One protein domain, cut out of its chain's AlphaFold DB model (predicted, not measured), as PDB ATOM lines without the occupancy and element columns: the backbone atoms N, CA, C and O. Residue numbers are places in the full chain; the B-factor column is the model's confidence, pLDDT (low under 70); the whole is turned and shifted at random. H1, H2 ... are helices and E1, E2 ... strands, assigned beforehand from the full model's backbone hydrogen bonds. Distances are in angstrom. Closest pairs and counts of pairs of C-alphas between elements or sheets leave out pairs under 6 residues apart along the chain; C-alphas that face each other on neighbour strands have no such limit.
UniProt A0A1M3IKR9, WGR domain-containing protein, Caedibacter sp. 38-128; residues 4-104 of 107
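Overview. This is residues 4 to 104 of the 107 residues of the protein "WGR domain-containing protein" of Caedibacter sp. 38-128 (UniProt A0A1M3IKR9). A twisted sheet of five strands makes a wall, and one long helix, H1, packs along one face of it; no named helix covers the other face. A second, short helix, H2, follows E5 at the sheet's edge, is not on the sheet, and comes near the beginning of H1. The printed part has 101 residues, with five named strands and two named helices in the order E1, E2, E3, E4, H1, E5, H2; the sheet's order is E4, E3, E2, E1, E5, antiparallel throughout, and the class is mixed, helices and strands. The whole is compact, with a radius of gyration of the C-alphas of 14.3 A, and spans 44 by 31 by 21 A.

Along the chain. E1, residues 4 to 11, begins at C-alpha 4, at (137.749, 109.698, 78.075), and is 23.3 A long. E2, residues 16 to 26, is the longest strand by residues, 32.7 A. E3, residues 32 to 40, is 26.8 A long, and E4, residues 46 to 52, is 20.3 A. H1, residues 55 to 70, runs 21.9 A from C-alpha 55 at (139.500, 94.818, 72.171). E5, residues 81 to 87, is 17.2 A long. H2, residues 89 to 94, is 8.6 A long and ends at C-alpha 94, at (142.351, 95.510, 79.081).

Arrangement. E1, E2, E3 and E4 form a meander, each strand the antiparallel neighbour of the one before. E1 and E2 are a hairpin, with N 5 and O 22 within hydrogen-bond range at 2.8 A. E2 and E3 are a hairpin, with N 35 and O 23 at 2.7 A. E3 and E4 are a hairpin, with N 34 and O 50 at 2.8 A. E5 is antiparallel to E1, at 170 degrees between their directions, with N 4 and O 86 at 2.7 A. E4 and E5 are the edge strands. H1 is on the sheet at a height of 9.1 A, in two layers, a helix layer on one face of a sheet. It lies over E3 and E2 and runs along the strands, at 8 degrees to E2 on the local plane. H1 and H2 are close but not clearly touching, about perpendicular at 83 degrees; their closest C-alphas, of Thr 55 and Gln 94, are 7.5 A apart. In H1 and H2 every O i to N i+4 pair is within hydrogen-bond range.

Size, cuts and confidence. The two C-alphas farthest apart, of Glu 13 and Phe 29, are 46.2 A apart. The printed part has no cut. The link from H1 to E5, 10 residues, is short; the other links are tight. The mean pLDDT of the printed part is 86.1, and residues 71 to 77 and 100 to 104 are under 70.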
ATOM      1  N   GLU A   4     137.697 108.364  78.647       95.81
ATOM      2  CA  GLU A   4     137.749 109.698  78.075       95.81
ATOM      3  C   GLU A   4     139.149 110.279  78.275       95.81
ATOM      4  O   GLU A   4     139.745 110.156  79.342       95.81
ATOM      5  N   PHE A   5     139.691 110.896  77.230       95.06
ATOM      6  CA  PHE A   5     140.980 111.570  77.254       95.06
ATOM      7  C   PHE A   5     140.854 112.902  76.538       95.06
ATOM      8  O   PHE A   5     140.620 112.953  75.327       95.06
ATOM      9  N   TYR A   6     141.106 113.972  77.278       94.94
ATOM     10  CA  TYR A   6     141.141 115.314  76.745       94.94
ATOM     11  C   TYR A   6     142.585 115.780  76.592       94.94
ATOM     12  O   TYR A   6     143.370 115.844  77.544       94.94
ATOM     13  N   LEU A   7     142.953 116.084  75.352       93.81
ATOM     14  CA  LEU A   7     144.278 116.540  74.980       93.81
ATOM     15  C   LEU A   7     144.211 117.981  74.480       93.81
ATOM     16  O   LEU A   7     143.314 118.353  73.719       93.81
ATOM     17  N   LYS A   8     145.228 118.768  74.821       93.19
ATOM     18  CA  LYS A   8     145.390 120.147  74.355       93.19
ATOM     19  C   LYS A   8     146.761 120.369  73.739       93.19
ATOM     20  O   LYS A   8     147.760 119.853  74.227       93.19
ATOM     21  N   ALA A   9     146.798 121.182  72.693       91.12
ATOM     22  CA  ALA A   9     148.011 121.779  72.161       91.12
ATOM     23  C   ALA A   9     147.834 123.299  72.194       91.12
ATOM     24  O   ALA A   9     147.033 123.850  71.431       91.12
ATOM     25  N   GLU A  10     148.560 123.955  73.097       89.12
ATOM     26  CA  GLU A  10     148.511 125.401  73.295       89.12
ATOM     27  C   GLU A  10     149.915 125.995  73.133       89.12
ATOM     28  O   GLU A  10     150.843 125.629  73.848       89.12
ATOM     29  N   ASP A  11     150.054 126.916  72.182       86.31
ATOM     30  CA  ASP A  11     151.231 127.759  71.987       86.31
ATOM     31  C   ASP A  11     150.733 129.171  71.670       86.31
ATOM     32  O   ASP A  11     150.118 129.421  70.627       86.31
ATOM     33  N   LYS A  12     150.957 130.092  72.609       84.00
ATOM     34  CA  LYS A  12     150.472 131.470  72.493       84.00
ATOM     35  C   LYS A  12     151.232 132.251  71.425       84.00
ATOM     36  O   LYS A  12     150.603 133.025  70.701       84.00
ATOM     37  N   GLU A  13     152.538 132.025  71.299       86.56
ATOM     38  CA  GLU A  13     153.404 132.719  70.342       86.56
ATOM     39  C   GLU A  13     153.062 132.293  68.913       86.56
ATOM     40  O   GLU A  13     152.818 133.131  68.043       86.56
ATOM     41  N   ALA A  14     152.905 130.987  68.692       83.88
ATOM     42  CA  ALA A  14     152.513 130.428  67.400       83.88
ATOM     43  C   ALA A  14     150.989 130.471  67.137       83.88
ATOM     44  O   ALA A  14     150.520 129.991  66.100       83.88
ATOM     45  N   LYS A  15     150.191 131.037  68.058       86.38
ATOM     46  CA  LYS A  15     148.712 131.095  68.010       86.38
ATOM     47  C   LYS A  15     148.044 129.725  67.810       86.38
ATOM     48  O   LYS A  15     146.984 129.620  67.173       86.38
ATOM     49  N   ILE A  16     148.644 128.670  68.350       87.06
ATOM     50  CA  ILE A  16     148.117 127.308  68.314       87.06
ATOM     51  C   ILE A  16     147.207 127.127  69.528       87.06
ATOM     52  O   ILE A  16     147.657 127.192  70.661       87.06
ATOM     53  N   TYR A  17     145.924 126.879  69.277       91.94
ATOM     54  CA  TYR A  17     144.932 126.582  70.313       91.94
ATOM     55  C   TYR A  17     144.068 125.435  69.817       91.94
ATOM     56  O   TYR A  17     143.061 125.654  69.143       91.94
ATOM     57  N   ARG A  18     144.519 124.202  70.029       92.81
ATOM     58  CA  ARG A  18     143.826 123.011  69.537       92.81
ATOM     59  C   ARG A  18     143.512 122.067  70.672       92.81
ATOM     60  O   ARG A  18     144.262 121.971  71.637       92.81
ATOM     61  N   TYR A  19     142.436 121.326  70.491       94.62
ATOM     62  CA  TYR A  19     142.052 120.263  71.397       94.62
ATOM     63  C   TYR A  19     141.731 118.992  70.624       94.62
ATOM     64  O   TYR A  19     141.476 119.000  69.412       94.62
ATOM     65  N   TYR A  20     141.787 117.894  71.356       94.62
ATOM     66  CA  TYR A  20     141.504 116.563  70.871       94.62
ATOM     67  C   TYR A  20     140.852 115.794  72.019       94.62
ATOM     68  O   TYR A  20     141.523 115.481  72.996       94.62
ATOM     69  N   ASN A  21     139.552 115.531  71.923       95.94
ATOM     70  CA  ASN A  21     138.834 114.680  72.859       95.94
ATOM     71  C   ASN A  21     138.696 113.272  72.273       95.94
ATOM     72  O   ASN A  21     138.357 113.118  71.098       95.94
ATOM     73  N   ILE A  22     138.978 112.256  73.078       96.12
ATOM     74  CA  ILE A  22     138.901 110.844  72.710       96.12
ATOM     75  C   ILE A  22     138.014 110.163  73.740       96.12
ATOM     76  O   ILE A  22     138.420 110.023  74.885       96.12
ATOM     77  N   ILE A  23     136.843 109.702  73.320       95.94
ATOM     78  CA  ILE A  23     135.872 109.037  74.183       95.94
ATOM     79  C   ILE A  23     135.640 107.622  73.662       95.94
ATOM     80  O   ILE A  23     135.349 107.419  72.486       95.94
ATOM     81  N   LEU A  24     135.766 106.633  74.533       95.06
ATOM     82  CA  LEU A  24     135.384 105.253  74.302       95.06
ATOM     83  C   LEU A  24     134.096 104.968  75.070       95.06
ATOM     84  O   LEU A  24     134.065 105.086  76.296       95.06
ATOM     85  N   LEU A  25     133.055 104.555  74.354       92.62
ATOM     86  CA  LEU A  25     131.751 104.243  74.931       92.62
ATOM     87  C   LEU A  25     131.243 102.894  74.412       92.62
ATOM     88  O   LEU A  25     131.466 102.570  73.241       92.62
ATOM     89  N   PRO A  26     130.520 102.118  75.235       89.81
ATOM     90  CA  PRO A  26     129.782 100.967  74.750       89.81
ATOM     91  C   PRO A  26     128.631 101.421  73.851       89.81
ATOM     92  O   PRO A  26     128.007 102.461  74.066       89.81
ATOM     93  N   THR A  27     128.334 100.613  72.846       87.06
ATOM     94  CA  THR A  27     127.175 100.783  71.971       87.06
ATOM     95  C   THR A  27     126.044  99.845  72.391       87.06
ATOM     96  O   THR A  27     126.245  98.893  73.147       87.06
ATOM     97  N   LEU A  28     124.841 100.074  71.853       84.38
ATOM     98  CA  LEU A  28     123.675  99.213  72.092       84.38
ATOM     99  C   LEU A  28     123.870  97.769  71.592       84.38
ATOM    100  O   LEU A  28     123.184  96.867  72.064       84.38
ATOM    101  N   PHE A  29     124.816  97.534  70.678       83.12
ATOM    102  CA  PHE A  29     125.067  96.224  70.070       83.12
ATOM    103  C   PHE A  29     126.198  95.440  70.746       83.12
ATOM    104  O   PHE A  29     126.708  94.489  70.171       83.12
ATOM    105  N   LYS A  30     126.580  95.816  71.977       73.00
ATOM    106  CA  LYS A  30     127.729  95.258  72.723       73.00
ATOM    107  C   LYS A  30     129.105  95.515  72.084       73.00
ATOM    108  O   LYS A  30     130.104  95.059  72.628       73.00
ATOM    109  N   ASP A  31     129.168  96.304  71.014       86.00
ATOM    110  CA  ASP A  31     130.421  96.795  70.436       86.00
ATOM    111  C   ASP A  31     130.929  98.030  71.186       86.00
ATOM    112  O   ASP A  31     130.169  98.718  71.880       86.00
ATOM    113  N   LEU A  32     132.199  98.372  70.983       91.94
ATOM    114  CA  LEU A  32     132.825  99.582  71.508       91.94
ATOM    115  C   LEU A  32     132.934 100.647  70.414       91.94
ATOM    116  O   LEU A  32     133.356 100.370  69.293       91.94
ATOM    117  N   SER A  33     132.591 101.892  70.735       94.00
ATOM    118  CA  SER A  33     132.726 103.036  69.832       94.00
ATOM    119  C   SER A  33     133.763 104.010  70.366       94.00
ATOM    120  O   SER A  33     133.627 104.535  71.469       94.00
ATOM    121  N   LEU A  34     134.792 104.268  69.563       95.25
ATOM    122  CA  LEU A  34     135.782 105.305  69.804       95.25
ATOM    123  C   LEU A  34     135.361 106.572  69.057       95.25
ATOM    124  O   LEU A  34     135.521 106.682  67.837       95.25
ATOM    125  N   VAL A  35     134.822 107.532  69.796       96.00
ATOM    126  CA  VAL A  35     134.441 108.855  69.311       96.00
ATOM    127  C   VAL A  35     135.602 109.810  69.534       96.00
ATOM    128  O   VAL A  35     136.199 109.868  70.603       96.00
ATOM    129  N   ILE A  36     135.956 110.554  68.497       96.69
ATOM    130  CA  ILE A  36     137.077 111.475  68.527       96.69
ATOM    131  C   ILE A  36     136.623 112.818  67.986       96.69
ATOM    132  O   ILE A  36     136.291 112.934  66.802       96.69
ATOM    133  N   THR A  37     136.698 113.831  68.834       96.81
ATOM    134  CA  THR A  37     136.313 115.204  68.519       96.81
ATOM    135  C   THR A  37     137.542 116.090  68.568       96.81
ATOM    136  O   THR A  37     138.347 116.008  69.490       96.81
ATOM    137  N   TYR A  38     137.756 116.908  67.545       95.44
ATOM    138  CA  TYR A  38     138.965 117.711  67.436       95.44
ATOM    139  C   TYR A  38     138.734 118.994  66.658       95.44
ATOM    140  O   TYR A  38     137.959 119.052  65.701       95.44
ATOM    141  N   GLY A  39     139.473 120.032  67.030       94.50
ATOM    142  CA  GLY A  39     139.282 121.344  66.441       94.50
ATOM    143  C   GLY A  39     140.256 122.383  66.962       94.50
ATOM    144  O   GLY A  39     141.179 122.096  67.729       94.50
ATOM    145  N   ARG A  40     140.046 123.615  66.499       93.38
ATOM    146  CA  ARG A  40     140.653 124.809  67.085       93.38
ATOM    147  C   ARG A  40     139.666 125.377  68.099       93.38
ATOM    148  O   ARG A  40     138.484 125.483  67.784       93.38
ATOM    149  N   THR A  41     140.140 125.750  69.281       88.31
ATOM    150  CA  THR A  41     139.297 126.364  70.314       88.31
ATOM    151  C   THR A  41     138.590 127.599  69.746       88.31
ATOM    152  O   THR A  41     139.236 128.437  69.117       88.31
ATOM    153  N   GLY A  42     137.270 127.689  69.932       89.06
ATOM    154  CA  GLY A  42     136.438 128.778  69.403       89.06
ATOM    155  C   GLY A  42     135.981 128.619  67.945       89.06
ATOM    156  O   GLY A  42     135.324 129.514  67.424       89.06
ATOM    157  N   TYR A  43     136.297 127.503  67.278       92.75
ATOM    158  CA  TYR A  43     135.853 127.203  65.912       92.75
ATOM    159  C   TYR A  43     135.027 125.918  65.863       92.75
ATOM    160  O   TYR A  43     135.131 125.069  66.746       92.75
ATOM    161  N   LYS A  44     134.243 125.751  64.789       94.12
ATOM    162  CA  LYS A  44     133.486 124.519  64.541       94.12
ATOM    163  C   LYS A  44     134.421 123.308  64.524       94.12
ATOM    164  O   LYS A  44     135.429 123.286  63.813       94.12
ATOM    165  N   GLU A  45     134.044 122.302  65.293       95.44
ATOM    166  CA  GLU A  45     134.819 121.087  65.480       95.44
ATOM    167  C   GLU A  45     134.547 120.036  64.406       95.44
ATOM    168  O   GLU A  45     133.575 120.102  63.647       95.44
ATOM    169  N   ARG A  46     135.448 119.058  64.327       96.12
ATOM    170  CA  ARG A  46     135.267 117.846  63.536       96.12
ATOM    171  C   ARG A  46     135.135 116.669  64.480       96.12
ATOM    172  O   ARG A  46     135.865 116.576  65.461       96.12
ATOM    173  N   GLN A  47     134.261 115.743  64.120       96.62
ATOM    174  CA  GLN A  47     134.058 114.506  64.852       96.62
ATOM    175  C   GLN A  47     134.248 113.320  63.911       96.62
ATOM    176  O   GLN A  47     133.872 113.371  62.739       96.62
ATOM    177  N   ARG A  48     134.833 112.244  64.430       95.19
ATOM    178  CA  ARG A  48     134.882 110.932  63.780       95.19
ATOM    179  C   ARG A  48     134.570 109.850  64.804       95.19
ATOM    180  O   ARG A  48     134.985 109.967  65.951       95.19
ATOM    181  N   SER A  49     133.888 108.797  64.384       93.81
ATOM    182  CA  SER A  49     133.600 107.623  65.210       93.81
ATOM    183  C   SER A  49     134.150 106.371  64.539       93.81
ATOM    184  O   SER A  49     134.048 106.233  63.320       93.81
ATOM    185  N   ILE A  50     134.733 105.471  65.324       93.88
ATOM    186  CA  ILE A  50     135.265 104.188  64.854       93.88
ATOM    187  C   ILE A  50     134.708 103.096  65.762       93.88
ATOM    188  O   ILE A  50     134.846 103.191  66.978       93.88
ATOM    189  N   GLN A  51     134.085 102.076  65.181       93.81
ATOM    190  CA  GLN A  51     133.525 100.951  65.927       93.81
ATOM    191  C   GLN A  51     134.518  99.789  65.994       93.81
ATOM    192  O   GLN A  51     135.256  99.532  65.042       93.81
ATOM    193  N   PHE A  52     134.517  99.092  67.125       92.38
ATOM    194  CA  PHE A  52     135.369  97.950  67.414       92.38
ATOM    195  C   PHE A  52     134.548  96.840  68.049       92.38
ATOM    196  O   PHE A  52     133.851  97.058  69.037       92.38
ATOM    197  N   ILE A  53     134.713  95.643  67.504       87.94
ATOM    198  CA  ILE A  53     134.197  94.394  68.078       87.94
ATOM    199  C   ILE A  53     135.324  93.671  68.844       87.94
ATOM    200  O   ILE A  53     135.077  92.916  69.776       87.94
ATOM    201  N   ASP A  54     136.584  93.942  68.482       87.62
ATOM    202  CA  ASP A  54     137.779  93.338  69.075       87.62
ATOM    203  C   ASP A  54     138.573  94.356  69.908       87.62
ATOM    204  O   ASP A  54     139.096  95.358  69.399       87.62
ATOM    205  N   THR A  55     138.717  94.052  71.198       87.62
ATOM    206  CA  THR A  55     139.500  94.818  72.171       87.62
ATOM    207  C   THR A  55     140.977  94.961  71.781       87.62
ATOM    208  O   THR A  55     141.594  95.985  72.075       87.62
ATOM    209  N   GLN A  56     141.581  93.982  71.101       88.06
ATOM    210  CA  GLN A  56     142.977  94.064  70.665       88.06
ATOM    211  C   GLN A  56     143.161  95.081  69.531       88.06
ATOM    212  O   GLN A  56     144.108  95.875  69.566       88.06
ATOM    213  N   LEU A  57     142.252  95.096  68.551       89.94
ATOM    214  CA  LEU A  57     142.243  96.116  67.496       89.94
ATOM    215  C   LEU A  57     142.018  97.510  68.084       89.94
ATOM    216  O   LEU A  57     142.716  98.454  67.702       89.94
ATOM    217  N   LEU A  58     141.107  97.625  69.053       91.50
ATOM    218  CA  LEU A  58     140.895  98.857  69.806       91.50
ATOM    219  C   LEU A  58     142.182  99.316  70.503       91.50
ATOM    220  O   LEU A  58     142.593 100.459  70.310       91.50
ATOM    221  N   ALA A  59     142.851  98.443  71.263       89.50
ATOM    222  CA  ALA A  59     144.078  98.782  71.986       89.50
ATOM    223  C   ALA A  59     145.184  99.273  71.040       89.50
ATOM    224  O   ALA A  59     145.821 100.301  71.291       89.50
ATOM    225  N   ASN A  60     145.374  98.581  69.911       90.19
ATOM    226  CA  ASN A  60     146.329  98.980  68.881       90.19
ATOM    227  C   ASN A  60     145.971 100.350  68.292       90.19
ATOM    228  O   ASN A  60     146.836 101.226  68.203       90.19
ATOM    229  N   LYS A  61     144.696 100.581  67.950       91.75
ATOM    230  CA  LYS A  61     144.272 101.861  67.375       91.75
ATOM    231  C   LYS A  61     144.394 103.010  68.363       91.75
ATOM    232  O   LYS A  61     144.850 104.096  68.004       91.75
ATOM    233  N   PHE A  62     144.017 102.769  69.608       91.06
ATOM    234  CA  PHE A  62     144.126 103.737  70.682       91.06
ATOM    235  C   PHE A  62     145.592 104.141  70.911       91.06
ATOM    236  O   PHE A  62     145.917 105.331  70.933       91.06
ATOM    237  N   LYS A  63     146.505 103.159  70.935       88.06
ATOM    238  CA  LYS A  63     147.957 103.381  70.995       88.06
ATOM    239  C   LYS A  63     148.475 104.219  69.829       88.06
ATOM    240  O   LYS A  63     149.262 105.139  70.048       88.06
ATOM    241  N   GLU A  64     148.058 103.915  68.599       88.81
ATOM    242  CA  GLU A  64     148.424 104.697  67.411       88.81
ATOM    243  C   GLU A  64     147.987 106.158  67.540       88.81
ATOM    244  O   GLU A  64     148.781 107.065  67.280       88.81
ATOM    245  N   ILE A  65     146.739 106.391  67.964       89.81
ATOM    246  CA  ILE A  65     146.181 107.737  68.121       89.81
ATOM    247  C   ILE A  65     146.983 108.516  69.158       89.81
ATOM    248  O   ILE A  65     147.493 109.587  68.823       89.81
ATOM    249  N   LEU A  66     147.155 107.968  70.365       87.88
ATOM    250  CA  LEU A  66     147.921 108.628  71.421       87.88
ATOM    251  C   LEU A  66     149.357 108.901  70.975       87.88
ATOM    252  O   LEU A  66     149.815 110.036  71.054       87.88
ATOM    253  N   LYS A  67     150.052 107.913  70.401       85.06
ATOM    254  CA  LYS A  67     151.419 108.107  69.898       85.06
ATOM    255  C   LYS A  67     151.486 109.224  68.853       85.06
ATOM    256  O   LYS A  67     152.377 110.059  68.930       85.06
ATOM    257  N   SER A  68     150.539 109.278  67.914       84.75
ATOM    258  CA  SER A  68     150.510 110.296  66.852       84.75
ATOM    259  C   SER A  68     150.196 111.715  67.338       84.75
ATOM    260  O   SER A  68     150.409 112.675  66.597       84.75
ATOM    261  N   ARG A  69     149.613 111.857  68.534       86.38
ATOM    262  CA  ARG A  69     149.222 113.154  69.104       86.38
ATOM    263  C   ARG A  69     150.208 113.635  70.161       86.38
ATOM    264  O   ARG A  69     150.520 114.820  70.174       86.38
ATOM    265  N   LEU A  70     150.720 112.719  70.980       84.19
ATOM    266  CA  LEU A  70     151.657 113.008  72.066       84.19
ATOM    267  C   LEU A  70     153.115 113.038  71.597       84.19
ATOM    268  O   LEU A  70     153.920 113.785  72.135       84.19
ATOM    269  N   LYS A  71     153.485 112.237  70.588       69.00
ATOM    270  CA  LYS A  71     154.828 112.260  69.992       69.00
ATOM    271  C   LYS A  71     154.778 112.886  68.607       69.00
ATOM    272  O   LYS A  71     154.805 112.186  67.598       69.00
ATOM    273  N   THR A  72     154.761 114.211  68.547       59.25
ATOM    274  CA  THR A  72     155.233 114.920  67.355       59.25
ATOM    275  C   THR A  72     156.738 115.118  67.483       59.25
ATOM    276  O   THR A  72     157.228 115.833  68.355       59.25
ATOM    277  N   VAL A  73     157.500 114.442  66.619       49.28
ATOM    278  CA  VAL A  73     158.907 114.790  66.381       49.28
ATOM    279  C   VAL A  73     158.931 116.263  65.966       49.28
ATOM    280  O   VAL A  73     158.090 116.668  65.160       49.28
ATOM    281  N   LYS A  74     159.847 117.061  66.542       43.84
ATOM    282  CA  LYS A  74     160.051 118.484  66.210       43.84
ATOM    283  C   LYS A  74     159.905 118.690  64.693       43.84
ATOM    284  O   LYS A  74     160.780 118.269  63.944       43.84
ATOM    285  N   GLY A  75     158.799 119.298  64.251       50.91
ATOM    286  CA  GLY A  75     158.608 119.703  62.852       50.91
ATOM    287  C   GLY A  75     157.284 119.338  62.167       50.91
ATOM    288  O   GLY A  75     157.001 119.924  61.129       50.91
ATOM    289  N   SER A  76     156.439 118.444  62.700       54.78
ATOM    290  CA  SER A  76     155.187 118.058  62.010       54.78
ATOM    291  C   SER A  76     153.936 118.098  62.896       54.78
ATOM    292  O   SER A  76     153.299 117.092  63.192       54.78
ATOM    293  N   GLY A  77     153.525 119.312  63.266       65.06
ATOM    294  CA  GLY A  77     152.205 119.583  63.837       65.06
ATOM    295  C   GLY A  77     152.189 119.913  65.335       65.06
ATOM    296  O   GLY A  77     153.233 119.936  65.984       65.06
ATOM    297  N   PRO A  78     150.996 120.211  65.884       74.69
ATOM    298  CA  PRO A  78     150.834 120.626  67.274       74.69
ATOM    299  C   PRO A  78     151.254 119.502  68.221       74.69
ATOM    300  O   PRO A  78     150.812 118.366  68.048       74.69
ATOM    301  N   TYR A  79     152.070 119.825  69.219       83.25
ATOM    302  CA  TYR A  79     152.400 118.914  70.311       83.25
ATOM    303  C   TYR A  79     151.259 118.916  71.329       83.25
ATOM    304  O   TYR A  79     151.012 119.931  71.981       83.25
ATOM    305  N   TYR A  80     150.525 117.805  71.415       88.06
ATOM    306  CA  TYR A  80     149.434 117.670  72.372       88.06
ATOM    307  C   TYR A  80     149.943 117.096  73.690       88.06
ATOM    308  O   TYR A  80     150.751 116.172  73.703       88.06
ATOM    309  N   LYS A  81     149.384 117.592  74.789       89.00
ATOM    310  CA  LYS A  81     149.506 117.017  76.128       89.00
ATOM    311  C   LYS A  81     148.145 116.512  76.578       89.00
ATOM    312  O   LYS A  81     147.129 117.120  76.234       89.00
ATOM    313  N   ILE A  82     148.123 115.419  77.332       90.81
ATOM    314  CA  ILE A  82     146.920 115.006  78.063       90.81
ATOM    315  C   ILE A  82     146.742 116.006  79.204       90.81
ATOM    316  O   ILE A  82     147.687 116.244  79.947       90.81
ATOM    317  N   VAL A  83     145.568 116.619  79.309       92.25
ATOM    318  CA  VAL A  83     145.260 117.553  80.406       92.25
ATOM    319  C   VAL A  83     144.201 117.000  81.349       92.25
ATOM    320  O   VAL A  83     144.131 117.420  82.496       92.25
ATOM    321  N   GLU A  84     143.397 116.053  80.874       92.88
ATOM    322  CA  GLU A  84     142.395 115.363  81.671       92.88
ATOM    323  C   GLU A  84     142.154 113.972  81.085       92.88
ATOM    324  O   GLU A  84     142.212 113.778  79.866       92.88
ATOM    325  N   HIS A  85     141.912 112.990  81.950       93.12
ATOM    326  CA  HIS A  85     141.519 111.654  81.535       93.12
ATOM    327  C   HIS A  85     140.671 110.970  82.609       93.12
ATOM    328  O   HIS A  85     140.940 111.096  83.801       93.12
ATOM    329  N   HIS A  86     139.715 110.158  82.176       94.31
ATOM    330  CA  HIS A  86     138.855 109.339  83.028       94.31
ATOM    331  C   HIS A  86     138.709 107.965  82.390       94.31
ATOM    332  O   HIS A  86     138.566 107.868  81.178       94.31
ATOM    333  N   TYR A  87     138.768 106.884  83.158       93.81
ATOM    334  CA  TYR A  87     138.517 105.545  82.621       93.81
ATOM    335  C   TYR A  87     138.100 104.572  83.717       93.81
ATOM    336  O   TYR A  87     138.505 104.718  84.873       93.81
ATOM    337  N   ASP A  88     137.294 103.576  83.348       93.31
ATOM    338  CA  ASP A  88     136.901 102.504  84.260       93.31
ATOM    339  C   ASP A  88     138.027 101.468  84.458       93.31
ATOM    340  O   ASP A  88     139.031 101.432  83.735       93.31
ATOM    341  N   SER A  89     137.881 100.623  85.482       91.62
ATOM    342  CA  SER A  89     138.850  99.559  85.780       91.62
ATOM    343  C   SER A  89     138.994  98.580  84.616       91.62
ATOM    344  O   SER A  89     140.098  98.148  84.303       91.62
ATOM    345  N   GLU A  90     137.895  98.290  83.919       91.50
ATOM    346  CA  GLU A  90     137.893  97.384  82.776       91.50
ATOM    347  C   GLU A  90     138.778  97.904  81.628       91.50
ATOM    348  O   GLU A  90     139.578  97.152  81.067       91.50
ATOM    349  N   PHE A  91     138.694  99.196  81.301       91.25
ATOM    350  CA  PHE A  91     139.564  99.833  80.315       91.25
ATOM    351  C   PHE A  91     141.023  99.824  80.767       91.25
ATOM    352  O   PHE A  91     141.923  99.544  79.967       91.25
ATOM    353  N   LYS A  92     141.277 100.104  82.049       90.06
ATOM    354  CA  LYS A  92     142.630 100.064  82.612       90.06
ATOM    355  C   LYS A  92     143.270  98.687  82.412       90.06
ATOM    356  O   LYS A  92     144.378  98.589  81.880       90.06
ATOM    357  N   ASP A  93     142.553  97.634  82.779       88.94
ATOM    358  CA  ASP A  93     143.075  96.270  82.775       88.94
ATOM    359  C   ASP A  93     143.237  95.715  81.358       88.94
ATOM    360  O   ASP A  93     144.205  95.006  81.076       88.94
ATOM    361  N   GLN A  94     142.335  96.061  80.437       87.81
ATOM    362  CA  GLN A  94     142.351  95.510  79.081       87.81
ATOM    363  C   GLN A  94     143.145  96.350  78.073       87.81
ATOM    364  O   GLN A  94     143.738  95.782  77.155       87.81
ATOM    365  N   ILE A  95     143.157  97.678  78.216       88.44
ATOM    366  CA  ILE A  95     143.769  98.597  77.245       88.44
ATOM    367  C   ILE A  95     145.048  99.212  77.803       88.44
ATOM    368  O   ILE A  95     146.102  99.083  77.177       88.44
ATOM    369  N   MET A  96     144.988  99.856  78.973       83.38
ATOM    370  CA  MET A  96     146.140 100.596  79.516       83.38
ATOM    371  C   MET A  96     147.315  99.674  79.851       83.38
ATOM    372  O   MET A  96     148.459 100.042  79.594       83.38
ATOM    373  N   SER A  97     147.048  98.455  80.327       80.81
ATOM    374  CA  SER A  97     148.067  97.419  80.567       80.81
ATOM    375  C   SER A  97     148.881  97.042  79.316       80.81
ATOM    376  O   SER A  97     150.021  96.595  79.425       80.81
ATOM    377  N   ARG A  98     148.317  97.248  78.116       79.75
ATOM    378  CA  ARG A  98     148.945  96.949  76.816       79.75
ATOM    379  C   ARG A  98     149.685  98.156  76.225       79.75
ATOM    380  O   ARG A  98     150.353  98.040  75.189       79.75
ATOM    381  N   LEU A  99     149.565  99.330  76.850       72.88
ATOM    382  CA  LEU A  99     150.257 100.545  76.438       72.88
ATOM    383  C   LEU A  99     151.629 100.635  77.125       72.88
ATOM    384  O   LEU A  99     151.750 100.358  78.313       72.88
ATOM    385  N   PRO A 100     152.692 101.038  76.406       64.44
ATOM    386  CA  PRO A 100     153.988 101.263  77.034       64.44
ATOM    387  C   PRO A 100     153.893 102.407  78.055       64.44
ATOM    388  O   PRO A 100     153.410 103.489  77.716       64.44
ATOM    389  N   LEU A 101     154.415 102.174  79.267       57.00
ATOM    390  CA  LEU A 101     154.426 103.119  80.401       57.00
ATOM    391  C   LEU A 101     154.930 104.522  80.009       57.00
ATOM    392  O   LEU A 101     154.407 105.530  80.474       57.00
ATOM    393  N   ASN A 102     155.861 104.582  79.054       57.69
ATOM    394  CA  ASN A 102     156.504 105.805  78.565       57.69
ATOM    395  C   ASN A 102     155.581 106.740  77.751       57.69
ATOM    396  O   ASN A 102     156.058 107.733  77.205       57.69
ATOM    397  N   LEU A 103     154.295 106.410  77.576       55.56
ATOM    398  CA  LEU A 103     153.302 107.320  76.983       55.56
ATOM    399  C   LEU A 103     152.741 108.331  77.993       55.56
ATOM    400  O   LEU A 103     152.218 109.355  77.564       55.56
ATOM    401  N   PHE A 104     152.862 108.056  79.295       54.19
ATOM    402  CA  PHE A 104     152.265 108.861  80.369       54.19
ATOM    403  C   PHE A 104     153.304 109.501  81.303       54.19
ATOM    404  O   PHE A 104     152.932 110.218  82.224       54.19
TER     405      PHE A 104